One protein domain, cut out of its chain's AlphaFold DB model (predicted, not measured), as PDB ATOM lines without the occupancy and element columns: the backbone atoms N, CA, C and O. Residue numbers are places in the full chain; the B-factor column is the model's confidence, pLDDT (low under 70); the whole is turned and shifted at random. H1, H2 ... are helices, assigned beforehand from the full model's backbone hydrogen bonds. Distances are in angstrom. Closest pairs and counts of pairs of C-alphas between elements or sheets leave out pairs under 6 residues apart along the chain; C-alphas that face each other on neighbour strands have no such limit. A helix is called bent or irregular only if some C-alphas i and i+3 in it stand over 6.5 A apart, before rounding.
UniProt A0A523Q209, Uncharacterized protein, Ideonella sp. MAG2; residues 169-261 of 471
ATOM      1  N   SER A 169      32.695 -53.807  23.588       74.88
ATOM      2  CA  SER A 169      32.085 -53.283  22.360       74.88
ATOM      3  C   SER A 169      30.679 -52.707  22.549       74.88
ATOM      4  O   SER A 169      30.315 -51.741  21.888       74.88
ATOM      5  N   HIS A 170      29.871 -53.290  23.437       74.88
ATOM      6  CA  HIS A 170      28.515 -52.817  23.709       74.88
ATOM      7  C   HIS A 170      28.537 -51.511  24.523       74.88
ATOM      8  O   HIS A 170      27.817 -50.574  24.194       74.88
ATOM      9  N   ILE A 171      29.437 -51.390  25.504       83.38
ATOM     10  CA  ILE A 171      29.673 -50.141  26.245       83.38
ATOM     11  C   ILE A 171      30.183 -49.048  25.298       83.38
ATOM     12  O   ILE A 171      29.709 -47.915  25.344       83.38
ATOM     13  N   TYR A 172      31.082 -49.406  24.381       83.69
ATOM     14  CA  TYR A 172      31.574 -48.497  23.350       83.69
ATOM     15  C   TYR A 172      30.457 -48.040  22.393       83.69
ATOM     16  O   TYR A 172      30.350 -46.856  22.080       83.69
ATOM     17  N   ALA A 173      29.564 -48.943  21.978       81.81
ATOM     18  CA  ALA A 173      28.399 -48.602  21.158       81.81
ATOM     19  C   ALA A 173      27.400 -47.684  21.891       81.81
ATOM     20  O   ALA A 173      26.876 -46.745  21.295       81.81
ATOM     21  N   LEU A 174      27.172 -47.924  23.187       83.75
ATOM     22  CA  LEU A 174      26.384 -47.051  24.070       83.75
ATOM     23  C   LEU A 174      26.977 -45.643  24.141       83.75
ATOM     24  O   LEU A 174      26.250 -44.654  24.070       83.75
ATOM     25  N   TRP A 175      28.301 -45.547  24.226       87.31
ATOM     26  CA  TRP A 175      28.988 -44.265  24.204       87.31
ATOM     27  C   TRP A 175      28.841 -43.531  22.875       87.31
ATOM     28  O   TRP A 175      28.417 -42.378  22.881       87.31
ATOM     29  N   HIS A 176      29.051 -44.193  21.738       87.12
ATOM     30  CA  HIS A 176      28.796 -43.586  20.424       87.12
ATOM     31  C   HIS A 176      27.340 -43.143  20.248       87.12
ATOM     32  O   HIS A 176      27.069 -42.073  19.703       87.12
ATOM     33  N   ALA A 177      26.384 -43.910  20.773       84.88
ATOM     34  CA  ALA A 177      24.984 -43.496  20.803       84.88
ATOM     35  C   ALA A 177      24.766 -42.235  21.660       84.88
ATOM     36  O   ALA A 177      23.971 -41.374  21.279       84.88
ATOM     37  N   SER A 178      25.496 -42.088  22.771       86.38
ATOM     38  CA  SER A 178      25.458 -40.872  23.592       86.38
ATOM     39  C   SER A 178      26.046 -39.652  22.875       86.38
ATOM     40  O   SER A 178      25.478 -38.567  22.958       86.38
ATOM     41  N   LEU A 179      27.107 -39.831  22.079       84.50
ATOM     42  CA  LEU A 179      27.674 -38.762  21.246       84.50
ATOM     43  C   LEU A 179      26.677 -38.282  20.184       84.50
ATOM     44  O   LEU A 179      26.624 -37.096  19.870       84.50
ATOM     45  N   ALA A 180      25.836 -39.187  19.683       84.31
ATOM     46  CA  ALA A 180      24.734 -38.870  18.781       84.31
ATOM     47  C   ALA A 180      23.484 -38.300  19.490       84.31
ATOM     48  O   ALA A 180      22.442 -38.153  18.851       84.31
ATOM     49  N   GLY A 181      23.548 -38.025  20.799       81.38
ATOM     50  CA  GLY A 181      22.439 -37.478  21.588       81.38
ATOM     51  C   GLY A 181      21.295 -38.462  21.850       81.38
ATOM     52  O   GLY A 181      20.203 -38.043  22.223       81.38
ATOM     53  N   LYS A 182      21.513 -39.767  21.641       77.75
ATOM     54  CA  LYS A 182      20.483 -40.807  21.835       77.75
ATOM     55  C   LYS A 182      20.427 -41.336  23.268       77.75
ATOM     56  O   LYS A 182      19.439 -41.956  23.646       77.75
ATOM     57  N   VAL A 183      21.496 -41.134  24.035       77.69
ATOM     58  CA  VAL A 183      21.674 -41.631  25.405       77.69
ATOM     59  C   VAL A 183      22.336 -40.546  26.243       77.69
ATOM     60  O   VAL A 183      23.135 -39.769  25.723       77.69
ATOM     61  N   ASP A 184      22.040 -40.515  27.541       80.44
ATOM     62  CA  ASP A 184      22.746 -39.664  28.497       80.44
ATOM     63  C   ASP A 184      24.261 -39.958  28.486       80.44
ATOM     64  O   ASP A 184      24.714 -41.072  28.779       80.44
ATOM     65  N   SER A 185      25.054 -38.936  28.156       83.12
ATOM     66  CA  SER A 185      26.514 -39.017  28.085       83.12
ATOM     67  C   SER A 185      27.161 -39.305  29.435       83.12
ATOM     68  O   SER A 185      28.269 -39.844  29.468       83.12
ATOM     69  N   PHE A 186      26.493 -38.984  30.547       85.81
ATOM     70  CA  PHE A 186      27.026 -39.209  31.884       85.81
ATOM     71  C   PHE A 186      27.265 -40.700  32.146       85.81
ATOM     72  O   PHE A 186      28.389 -41.129  32.407       85.81
ATOM     73  N   TRP A 187      26.224 -41.522  32.019       82.69
ATOM     74  CA  TRP A 187      26.313 -42.948  32.337       82.69
ATOM     75  C   TRP A 187      27.115 -43.731  31.309       82.69
ATOM     76  O   TRP A 187      27.854 -44.643  31.680       82.69
ATOM     77  N   ALA A 188      27.049 -43.331  30.040       86.69
ATOM     78  CA  ALA A 188      27.899 -43.904  29.008       86.69
ATOM     79  C   ALA A 188      29.390 -43.671  29.311       86.69
ATOM     80  O   ALA A 188      30.183 -44.609  29.258       86.69
ATOM     81  N   SER A 189      29.763 -42.457  29.726       89.25
ATOM     82  CA  SER A 189      31.147 -42.139  30.099       89.25
ATOM     83  C   SER A 189      31.587 -42.888  31.354       89.25
ATOM     84  O   SER A 189      32.668 -43.478  31.374       89.25
ATOM     85  N   TYR A 190      30.732 -42.945  32.380       87.44
ATOM     86  CA  TYR A 190      30.994 -43.743  33.580       87.44
ATOM     87  C   TYR A 190      31.300 -45.205  33.229       87.44
ATOM     88  O   TYR A 190      32.287 -45.760  33.716       87.44
ATOM     89  N   LEU A 191      30.492 -45.810  32.352       86.38
ATOM     90  CA  LEU A 191      30.659 -47.192  31.916       86.38
ATOM     91  C   LEU A 191      31.981 -47.435  31.183       86.38
ATOM     92  O   LEU A 191      32.616 -48.455  31.442       86.38
ATOM     93  N   LEU A 192      32.436 -46.507  30.331       87.94
ATOM     94  CA  LEU A 192      33.745 -46.617  29.667       87.94
ATOM     95  C   LEU A 192      34.877 -46.747  30.682       87.94
ATOM     96  O   LEU A 192      35.722 -47.633  30.560       87.94
ATOM     97  N   GLY A 193      34.869 -45.872  31.692       86.38
ATOM     98  CA  GLY A 193      35.839 -45.899  32.782       86.38
ATOM     99  C   GLY A 193      35.743 -47.178  33.597       86.38
ATOM    100  O   GLY A 193      36.735 -47.873  33.805       86.38
ATOM    101  N   ALA A 194      34.523 -47.513  34.018       81.88
ATOM    102  CA  ALA A 194      34.248 -48.656  34.871       81.88
ATOM    103  C   ALA A 194      34.596 -49.999  34.206       81.88
ATOM    104  O   ALA A 194      34.949 -50.946  34.908       81.88
ATOM    105  N   ALA A 195      34.507 -50.077  32.877       79.81
ATOM    106  CA  ALA A 195      34.864 -51.247  32.081       79.81
ATOM    107  C   ALA A 195      36.285 -51.201  31.501       79.81
ATOM    108  O   ALA A 195      36.683 -52.139  30.821       79.81
ATOM    109  N   GLY A 196      37.055 -50.134  31.737       80.62
ATOM    110  CA  GLY A 196      38.434 -50.045  31.256       80.62
ATOM    111  C   GLY A 196      38.571 -49.925  29.731       80.62
ATOM    112  O   GLY A 196      39.559 -50.401  29.175       80.62
ATOM    113  N   CYS A 197      37.616 -49.287  29.045       84.75
ATOM    114  CA  CYS A 197      37.601 -49.108  27.586       84.75
ATOM    115  C   CYS A 197      38.696 -48.136  27.099       84.75
ATOM    116  O   CYS A 197      38.410 -46.995  26.737       84.75
ATOM    117  N   ARG A 198      39.966 -48.562  27.094       83.38
ATOM    118  CA  ARG A 198      41.119 -47.690  26.779       83.38
ATOM    119  C   ARG A 198      41.069 -47.061  25.390       83.38
ATOM    120  O   ARG A 198      41.563 -45.947  25.233       83.38
ATOM    121  N   ASP A 199      40.428 -47.713  24.427       85.62
ATOM    122  CA  ASP A 199      40.279 -47.198  23.059       85.62
ATOM    123  C   ASP A 199      39.466 -45.892  23.001       85.62
ATOM    124  O   ASP A 199      39.620 -45.104  22.073       85.62
ATOM    125  N   ALA A 200      38.650 -45.614  24.024       86.81
ATOM    126  CA  ALA A 200      37.905 -44.365  24.160       86.81
ATOM    127  C   ALA A 200      38.754 -43.178  24.645       86.81
ATOM    128  O   ALA A 200      38.324 -42.027  24.564       86.81
ATOM    129  N   LEU A 201      39.958 -43.426  25.171       88.69
ATOM    130  CA  LEU A 201      40.753 -42.404  25.852       88.69
ATOM    131  C   LEU A 201      41.112 -41.189  24.968       88.69
ATOM    132  O   LEU A 201      41.011 -40.070  25.475       88.69
ATOM    133  N   PRO A 202      41.518 -41.332  23.686       89.31
ATOM    134  CA  PRO A 202      41.854 -40.179  22.846       89.31
ATOM    135  C   PRO A 202      40.677 -39.218  22.637       89.31
ATOM    136  O   PRO A 202      40.841 -38.007  22.753       89.31
ATOM    137  N   GLU A 203      39.488 -39.758  22.383       88.25
ATOM    138  CA  GLU A 203      38.271 -38.982  22.129       88.25
ATOM    139  C   GLU A 203      37.654 -38.428  23.430       88.25
ATOM    140  O   GLU A 203      37.157 -37.304  23.457       88.25
ATOM    141  N   LEU A 204      37.792 -39.121  24.568       87.69
ATOM    142  CA  LEU A 204      37.485 -38.525  25.879       87.69
ATOM    143  C   LEU A 204      38.419 -37.345  26.208       87.69
ATOM    144  O   LEU A 204      37.984 -36.333  26.755       87.69
ATOM    145  N   ARG A 205      39.709 -37.441  25.860       88.38
ATOM    146  CA  ARG A 205      40.684 -36.358  26.075       88.38
ATOM    147  C   ARG A 205      40.423 -35.137  25.201       88.38
ATOM    148  O   ARG A 205      40.663 -34.022  25.662       88.38
ATOM    149  N   SER A 206      39.959 -35.312  23.961       85.50
ATOM    150  CA  SER A 206      39.622 -34.160  23.117       85.50
ATOM    151  C   SER A 206      38.490 -33.349  23.741       85.50
ATOM    152  O   SER A 206      38.614 -32.134  23.829       85.50
ATOM    153  N   ARG A 207      37.484 -34.013  24.325       80.62
ATOM    154  CA  ARG A 207      36.373 -33.356  25.038       80.62
ATOM    155  C   ARG A 207      36.825 -32.571  26.277       80.62
ATOM    156  O   ARG A 207      36.280 -31.512  26.567       80.62
ATOM    157  N   LEU A 208      37.892 -33.010  26.957       77.19
ATOM    158  CA  LEU A 208      38.534 -32.236  28.035       77.19
ATOM    159  C   LEU A 208      39.111 -30.897  27.563       77.19
ATOM    160  O   LEU A 208      39.310 -29.992  28.373       77.19
ATOM    161  N   SER A 209      39.375 -30.749  26.267       68.25
ATOM    162  CA  SER A 209      39.867 -29.494  25.703       68.25
ATOM    163  C   SER A 209      38.783 -28.456  25.448       68.25
ATOM    164  O   SER A 209      39.122 -27.276  25.386       68.25
ATOM    165  N   ASP A 210      37.521 -28.878  25.394       69.88
ATOM    166  CA  ASP A 210      36.382 -28.025  25.045       69.88
ATOM    167  C   ASP A 210      35.711 -27.383  26.278       69.88
ATOM    168  O   ASP A 210      34.848 -26.523  26.140       69.88
ATOM    169  N   GLY A 211      36.147 -27.740  27.495       63.81
ATOM    170  CA  GLY A 211      35.789 -27.062  28.753       63.81
ATOM    171  C   GLY A 211      34.623 -27.671  29.543       63.81
ATOM    172  O   GLY A 211      34.573 -27.492  30.760       63.81
ATOM    173  N   ASP A 212      33.759 -28.464  28.906       68.56
ATOM    174  CA  ASP A 212      32.593 -29.097  29.541       68.56
ATOM    175  C   ASP A 212      32.814 -30.593  29.789       68.56
ATOM    176  O   ASP A 212      32.313 -31.455  29.073       68.56
ATOM    177  N   VAL A 213      33.575 -30.911  30.842       76.88
ATOM    178  CA  VAL A 213      33.745 -32.296  31.308       76.88
ATOM    179  C   VAL A 213      32.845 -32.575  32.498       76.88
ATOM    180  O   VAL A 213      32.961 -31.971  33.576       76.88
ATOM    181  N   THR A 214      31.955 -33.536  32.295       86.75
ATOM    182  CA  THR A 214      31.080 -34.086  33.324       86.75
ATOM    183  C   THR A 214      31.884 -34.861  34.369       86.75
ATOM    184  O   THR A 214      32.974 -35.379  34.114       86.75
ATOM    185  N   SER A 215      31.335 -35.000  35.574       88.69
ATOM    186  CA  SER A 215      31.984 -35.751  36.657       88.69
ATOM    187  C   SER A 215      32.199 -37.235  36.301       88.69
ATOM    188  O   SER A 215      33.155 -37.852  36.773       88.69
ATOM    189  N   ALA A 216      31.372 -37.796  35.410       88.25
ATOM    190  CA  ALA A 216      31.537 -39.150  34.885       88.25
ATOM    191  C   ALA A 216      32.672 -39.275  33.856       88.25
ATOM    192  O   ALA A 216      33.414 -40.253  33.891       88.25
ATOM    193  N   GLU A 217      32.858 -38.289  32.975       90.56
ATOM    194  CA  GLU A 217      34.012 -38.245  32.061       90.56
ATOM    195  C   GLU A 217      35.324 -38.046  32.833       90.56
ATOM    196  O   GLU A 217      36.322 -38.687  32.515       90.56
ATOM    197  N   MET A 218      35.320 -37.235  33.900       91.31
ATOM    198  CA  MET A 218      36.458 -37.117  34.822       91.31
ATOM    199  C   MET A 218      36.804 -38.470  35.461       91.31
ATOM    200  O   MET A 218      37.969 -38.875  35.459       91.31
ATOM    201  N   TYR A 219      35.800 -39.190  35.976       91.06
ATOM    202  CA  TYR A 219      35.985 -40.549  36.485       91.06
ATOM    203  C   TYR A 219      36.537 -41.487  35.407       91.06
ATOM    204  O   TYR A 219      37.464 -42.246  35.681       91.06
ATOM    205  N   ALA A 220      36.009 -41.416  34.183       91.19
ATOM    206  CA  ALA A 220      36.442 -42.258  33.077       91.19
ATOM    207  C   ALA A 220      37.903 -42.013  32.709       91.19
ATOM    208  O   ALA A 220      38.686 -42.955  32.653       91.19
ATOM    209  N   LEU A 221      38.294 -40.752  32.542       92.00
ATOM    210  CA  LEU A 221      39.676 -40.365  32.282       92.00
ATOM    211  C   LEU A 221      40.612 -40.876  33.387       92.00
ATOM    212  O   LEU A 221      41.635 -41.489  33.079       92.00
ATOM    213  N   ALA A 222      40.236 -40.713  34.659       90.25
ATOM    214  CA  ALA A 222      41.011 -41.228  35.785       90.25
ATOM    215  C   ALA A 222      41.137 -42.763  35.746       90.25
ATOM    216  O   ALA A 222      42.249 -43.288  35.822       90.25
ATOM    217  N   ALA A 223      40.023 -43.484  35.572       87.69
ATOM    218  CA  ALA A 223      39.982 -44.947  35.505       87.69
ATOM    219  C   ALA A 223      40.805 -45.515  34.336       87.69
ATOM    220  O   ALA A 223      41.445 -46.556  34.470       87.69
ATOM    221  N   LEU A 224      40.825 -44.813  33.200       87.44
ATOM    222  CA  LEU A 224      41.603 -45.178  32.013       87.44
ATOM    223  C   LEU A 224      43.083 -44.773  32.110       87.44
ATOM    224  O   LEU A 224      43.855 -45.045  31.189       87.44
ATOM    225  N   GLY A 225      43.499 -44.172  33.229       87.50
ATOM    226  CA  GLY A 225      44.890 -43.835  33.513       87.50
ATOM    227  C   GLY A 225      45.359 -42.519  32.897       87.50
ATOM    228  O   GLY A 225      46.563 -42.334  32.717       87.50
ATOM    229  N   ASP A 226      44.451 -41.598  32.568       89.69
ATOM    230  CA  ASP A 226      44.851 -40.254  32.173       89.69
ATOM    231  C   ASP A 226      45.542 -39.515  33.329       89.69
ATOM    232  O   ASP A 226      45.156 -39.626  34.491       89.69
ATOM    233  N   GLN A 227      46.591 -38.767  32.994       88.12
ATOM    234  CA  GLN A 227      47.418 -38.008  33.942       88.12
ATOM    235  C   GLN A 227      47.563 -36.546  33.501       88.12
ATOM    236  O   GLN A 227      48.514 -35.863  33.892       88.12
ATOM    237  N   SER A 228      46.661 -36.068  32.638       89.75
ATOM    238  CA  SER A 228      46.753 -34.726  32.076       89.75
ATOM    239  C   SER A 228      46.637 -33.649  33.171       89.75
ATOM    240  O   SER A 228      45.862 -33.809  34.118       89.75
ATOM    241  N   PRO A 229      47.360 -32.516  33.053       89.88
ATOM    242  CA  PRO A 229      47.249 -31.415  34.014       89.88
ATOM    243  C   PRO A 229      45.814 -30.895  34.172       89.88
ATOM    244  O   PRO A 229      45.390 -30.589  35.281       89.88
ATOM    245  N   ARG A 230      45.040 -30.874  33.078       88.69
ATOM    246  CA  ARG A 230      43.629 -30.460  33.080       88.69
ATOM    247  C   ARG A 230      42.745 -31.378  33.920       88.69
ATOM    248  O   ARG A 230      41.890 -30.892  34.655       88.69
ATOM    249  N   LEU A 231      42.956 -32.695  33.843       90.88
ATOM    250  CA  LEU A 231      42.228 -33.640  34.686       90.88
ATOM    251  C   LEU A 231      42.542 -33.400  36.167       90.88
ATOM    252  O   LEU A 231      41.629 -33.396  36.989       90.88
ATOM    253  N   LYS A 232      43.818 -33.159  36.499       91.50
ATOM    254  CA  LYS A 232      44.242 -32.853  37.873       91.50
ATOM    255  C   LYS A 232      43.591 -31.580  38.401       91.50
ATOM    256  O   LYS A 232      43.035 -31.602  39.491       91.50
ATOM    257  N   GLU A 233      43.610 -30.503  37.619       89.88
ATOM    258  CA  GLU A 233      42.967 -29.233  37.973       89.88
ATOM    259  C   GLU A 233      41.459 -29.412  38.201       89.88
ATOM    260  O   GLU A 233      40.911 -28.976  39.214       89.88
ATOM    261  N   ARG A 234      40.774 -30.128  37.300       88.94
ATOM    262  CA  ARG A 234      39.342 -30.416  37.446       88.94
ATOM    263  C   ARG A 234      39.051 -31.237  38.696       88.94
ATOM    264  O   ARG A 234      38.101 -30.923  39.411       88.94
ATOM    265  N   LEU A 235      39.863 -32.254  38.967       90.31
ATOM    266  CA  LEU A 235      39.743 -33.079  40.160       90.31
ATOM    267  C   LEU A 235      39.928 -32.246  41.434       90.31
ATOM    268  O   LEU A 235      39.106 -32.347  42.341       90.31
ATOM    269  N   GLN A 236      40.955 -31.393  41.486       90.25
ATOM    270  CA  GLN A 236      41.191 -30.477  42.607       90.25
ATOM    271  C   GLN A 236      39.971 -29.586  42.858       90.25
ATOM    272  O   GLN A 236      39.465 -29.538  43.978       90.25
ATOM    273  N   ASN A 237      39.434 -28.972  41.801       88.69
ATOM    274  CA  ASN A 237      38.223 -28.156  41.880       88.69
ATOM    275  C   ASN A 237      37.003 -28.966  42.348       88.69
ATOM    276  O   ASN A 237      36.183 -28.459  43.108       88.69
ATOM    277  N   SER A 238      36.865 -30.222  41.912       88.50
ATOM    278  CA  SER A 238      35.760 -31.106  42.307       88.50
ATOM    279  C   SER A 238      35.805 -31.455  43.793       88.50
ATOM    280  O   SER A 238      34.771 -31.455  44.454       88.50
ATOM    281  N   LEU A 239      36.999 -31.725  44.327       88.06
ATOM    282  CA  LEU A 239      37.210 -32.101  45.727       88.06
ATOM    283  C   LEU A 239      37.012 -30.932  46.705       88.06
ATOM    284  O   LEU A 239      36.710 -31.170  47.868       88.06
ATOM    285  N   GLN A 240      37.157 -29.686  46.244       86.00
ATOM    286  CA  GLN A 240      36.879 -28.486  47.046       86.00
ATOM    287  C   GLN A 240      35.385 -28.141  47.132       86.00
ATOM    288  O   GLN A 240      34.983 -27.334  47.971       86.00
ATOM    289  N   LYS A 241      34.546 -28.713  46.260       84.06
ATOM    290  CA  LYS A 241      33.091 -28.522  46.305       84.06
ATOM    291  C   LYS A 241      32.454 -29.418  47.369       84.06
ATOM    292  O   LYS A 241      33.075 -30.338  47.885       84.06
ATOM    293  N   ALA A 242      31.177 -29.180  47.661       77.69
ATOM    294  CA  ALA A 242      30.351 -30.072  48.475       77.69
ATOM    295  C   ALA A 242      29.408 -30.923  47.601       77.69
ATOM    296  O   ALA A 242      29.118 -30.586  46.451       77.69
ATOM    297  N   GLY A 243      28.886 -32.014  48.166       80.75
ATOM    298  CA  GLY A 243      27.833 -32.822  47.545       80.75
ATOM    299  C   GLY A 243      28.321 -33.762  46.436       80.75
ATOM    300  O   GLY A 243      29.347 -34.430  46.567       80.75
ATOM    301  N   VAL A 244      27.541 -33.860  45.356       80.38
ATOM    302  CA  VAL A 244      27.708 -34.880  44.303       80.38
ATOM    303  C   VAL A 244      29.048 -34.748  43.572       80.38
ATOM    304  O   VAL A 244      29.711 -35.758  43.341       80.38
ATOM    305  N   ASP A 245      29.489 -33.525  43.270       82.62
ATOM    306  CA  ASP A 245      30.776 -33.278  42.601       82.62
ATOM    307  C   ASP A 245      31.963 -33.787  43.434       82.62
ATOM    308  O   ASP A 245      32.864 -34.442  42.906       82.62
ATOM    309  N   ALA A 246      31.945 -33.565  44.750       84.69
ATOM    310  CA  ALA A 246      32.985 -34.068  45.645       84.69
ATOM    311  C   ALA A 246      33.015 -35.599  45.657       84.69
ATOM    312  O   ALA A 246      34.078 -36.202  45.522       84.69
ATOM    313  N   SER A 247      31.840 -36.235  45.737       84.69
ATOM    314  CA  SER A 247      31.710 -37.697  45.706       84.69
ATOM    315  C   SER A 247      32.331 -38.304  44.443       84.69
ATOM    316  O   SER A 247      33.053 -39.301  44.518       84.69
ATOM    317  N   TRP A 248      32.119 -37.685  43.280       85.75
ATOM    318  CA  TRP A 248      32.745 -38.126  42.031       85.75
ATOM    319  C   TRP A 248      34.248 -37.852  41.972       85.75
ATOM    320  O   TRP A 248      34.983 -38.678  41.430       85.75
ATOM    321  N   GLY A 249      34.718 -36.756  42.573       88.62
ATOM    322  CA  GLY A 249      36.145 -36.507  42.776       88.62
ATOM    323  C   GLY A 249      36.810 -37.632  43.574       88.62
ATOM    324  O   GLY A 249      37.807 -38.205  43.134       88.62
ATOM    325  N   TRP A 250      36.206 -38.035  44.696       86.44
ATOM    326  CA  TRP A 250      36.694 -39.158  45.503       86.44
ATOM    327  C   TRP A 250      36.664 -40.483  44.735       86.44
ATOM    328  O   TRP A 250      37.646 -41.223  44.752       86.44
ATOM    329  N   LYS A 251      35.597 -40.761  43.973       85.69
ATOM    330  CA  LYS A 251      35.530 -41.944  43.094       85.69
ATOM    331  C   LYS A 251      36.655 -41.963  42.055       85.69
ATOM    332  O   LYS A 251      37.236 -43.022  41.827       85.69
ATOM    333  N   ALA A 252      36.972 -40.822  41.440       88.00
ATOM    334  CA  ALA A 252      38.071 -40.704  40.480       88.00
ATOM    335  C   ALA A 252      39.440 -40.957  41.146       88.00
ATOM    336  O   ALA A 252      40.276 -41.671  40.589       88.00
ATOM    337  N   LEU A 253      39.647 -40.459  42.370       86.62
ATOM    338  CA  LEU A 253      40.845 -40.763  43.161       86.62
ATOM    339  C   LEU A 253      40.936 -42.231  43.587       86.62
ATOM    340  O   LEU A 253      42.034 -42.778  43.620       86.62
ATOM    341  N   HIS A 254      39.817 -42.889  43.900       84.06
ATOM    342  CA  HIS A 254      39.821 -44.306  44.281       84.06
ATOM    343  C   HIS A 254      40.319 -45.206  43.151       84.06
ATOM    344  O   HIS A 254      41.057 -46.156  43.407       84.06
ATOM    345  N   VAL A 255      39.935 -44.906  41.907       81.31
ATOM    346  CA  VAL A 255      40.377 -45.682  40.741       81.31
ATOM    347  C   VAL A 255      41.764 -45.265  40.261       81.31
ATOM    348  O   VAL A 255      42.492 -46.102  39.743       81.31
ATOM    349  N   SER A 256      42.170 -44.011  40.476       86.44
ATOM    350  CA  SER A 256      43.489 -43.497  40.091       86.44
ATOM    351  C   SER A 256      44.173 -42.769  41.251       86.44
ATOM    352  O   SER A 256      44.335 -41.545  41.232       86.44
ATOM    353  N   PRO A 257      44.628 -43.504  42.281       80.06
ATOM    354  CA  PRO A 257      45.201 -42.894  43.478       80.06
ATOM    355  C   PRO A 257      46.528 -42.169  43.218       80.06
ATOM    356  O   PRO A 257      46.992 -41.432  44.079       80.06
ATOM    357  N   GLY A 258      47.149 -42.355  42.047       80.62
ATOM    358  CA  GLY A 258      48.357 -41.636  41.639       80.62
ATOM    359  C   GLY A 258      48.128 -40.269  41.000       80.62
ATOM    360  O   GLY A 258      49.110 -39.588  40.716       80.62
ATOM    361  N   LEU A 259      46.874 -39.870  40.765       86.88
ATOM    362  CA  LEU A 259      46.555 -38.645  40.034       86.88
ATOM    363  C   LEU A 259      46.971 -37.371  40.790       86.88
ATOM    364  O   LEU A 259      47.430 -36.413  40.164       86.88
ATOM    365  N   LEU A 260      46.878 -37.390  42.124       87.31
ATOM    366  CA  LEU A 260      47.346 -36.324  43.014       87.31
ATOM    367  C   LEU A 260      48.481 -36.819  43.920       87.31
ATOM    368  O   LEU A 260      48.516 -37.979  44.332       87.31
ATOM    369  N   ALA A 261      49.421 -35.939  44.241       85.56
ATOM    370  CA  ALA A 261      50.432 -36.178  45.264       85.56
ATOM    371  C   ALA A 261      49.853 -35.945  46.676       85.56
ATOM    372  O   ALA A 261      48.907 -35.163  46.831       85.56
TER     373      ALA A 261
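What this domain is: This is residues 169 to 261 of the 471 residues of an uncharacterized protein of Ideonella sp. MAG2 (UniProt A0A523Q209). Four helices, H1, H2, H4 and H6, stand side by side in a row, and two more, H3 and H5, cover one side of it: H3 packs on H4 near the H1 and H2 part, H5 on H4 and H6. H4 sits in the middle of the domain, and H1 makes one end of the row. The printed part has 93 residues with six named helices, H1 to H6 in order along the chain, and no named strand; the class is all helix, with 65 residues in the helices. It is compact, with a radius of gyration of the C-alphas of 12.3 A, and its spans of 34 by 23 by 22 A make it only just rounded.

How they stand to each other: H1, residues 169 to 179, and H2, residues 185 to 194, form a helical hairpin: they touch, with the closest C-alphas, those of Trp 175 and Ala 188, 4.9 A apart, and run opposite ways at a shallow tilt of 29 degrees. H3, residues 198 to 208, is close to H2 but not clearly touching, the closest C-alphas being those of Leu 192 and Ala 200 at 7.3 A. H4, residues 215 to 223, is the hub, touching four other helices. It touches H2 at Gly 193 and Ala 220, the closest C-alphas at 3.7 A, and the two run the same way at a shallow tilt of 20 degrees. H3 and H4 are a helical hairpin at a steep tilt of 45 degrees, with the closest C-alphas, Leu 201 and Leu 221, 6.8 A apart. H5, residues 229 to 240, touches H4 with residues 231 to 235 alone, at a steep tilt of 55 degrees; the closest C-alphas are those of Met 218 and Leu 231, at 6.7 A. H6, residues 244 to 255, touches H4 at a shallow tilt of 9 degrees, the same way, with the closest C-alphas, Tyr 219 and Ala 252, 4.5 A apart. H5 touches H6 with residues 235 to 240 alone, at a steep tilt of 52 degrees; the closest C-alphas, Leu 239 and Ala 246, are 4.7 A apart. The packing is part aligned, part crossed: 3 of 6 touching pairs are at a shallow tilt. H1 and H6 are apart. In H1, H2, H4, H5 and H6 every O i to N i+4 pair is within hydrogen-bond range; in H3, 5 of 7 are.

Where its parts are: H1 begins at C-alpha 169 at (32.085, -53.283, 22.360) and is 15.2 A long from first to last C-alpha; H2 is 14.1 A. H3, 15.7 A, is irregular: C-alphas 199 and 202 are 7.2 A apart. H4, 12.2 A, begins at C-alpha 215 at (31.984, -35.751, 36.657). H5 is 16.9 A and H6 17.0 A, ending at C-alpha 255 at (40.377, -45.682, 40.741).

The domain as a whole: The two C-alphas farthest apart, those of Lys 182 and Ala 261, are 38.3 A apart. The printed part has no cut. The link from H3 to H4 is short, the other four are tight. Mean pLDDT of the printed part is 84.8, and residues 209 to 212 are under 70.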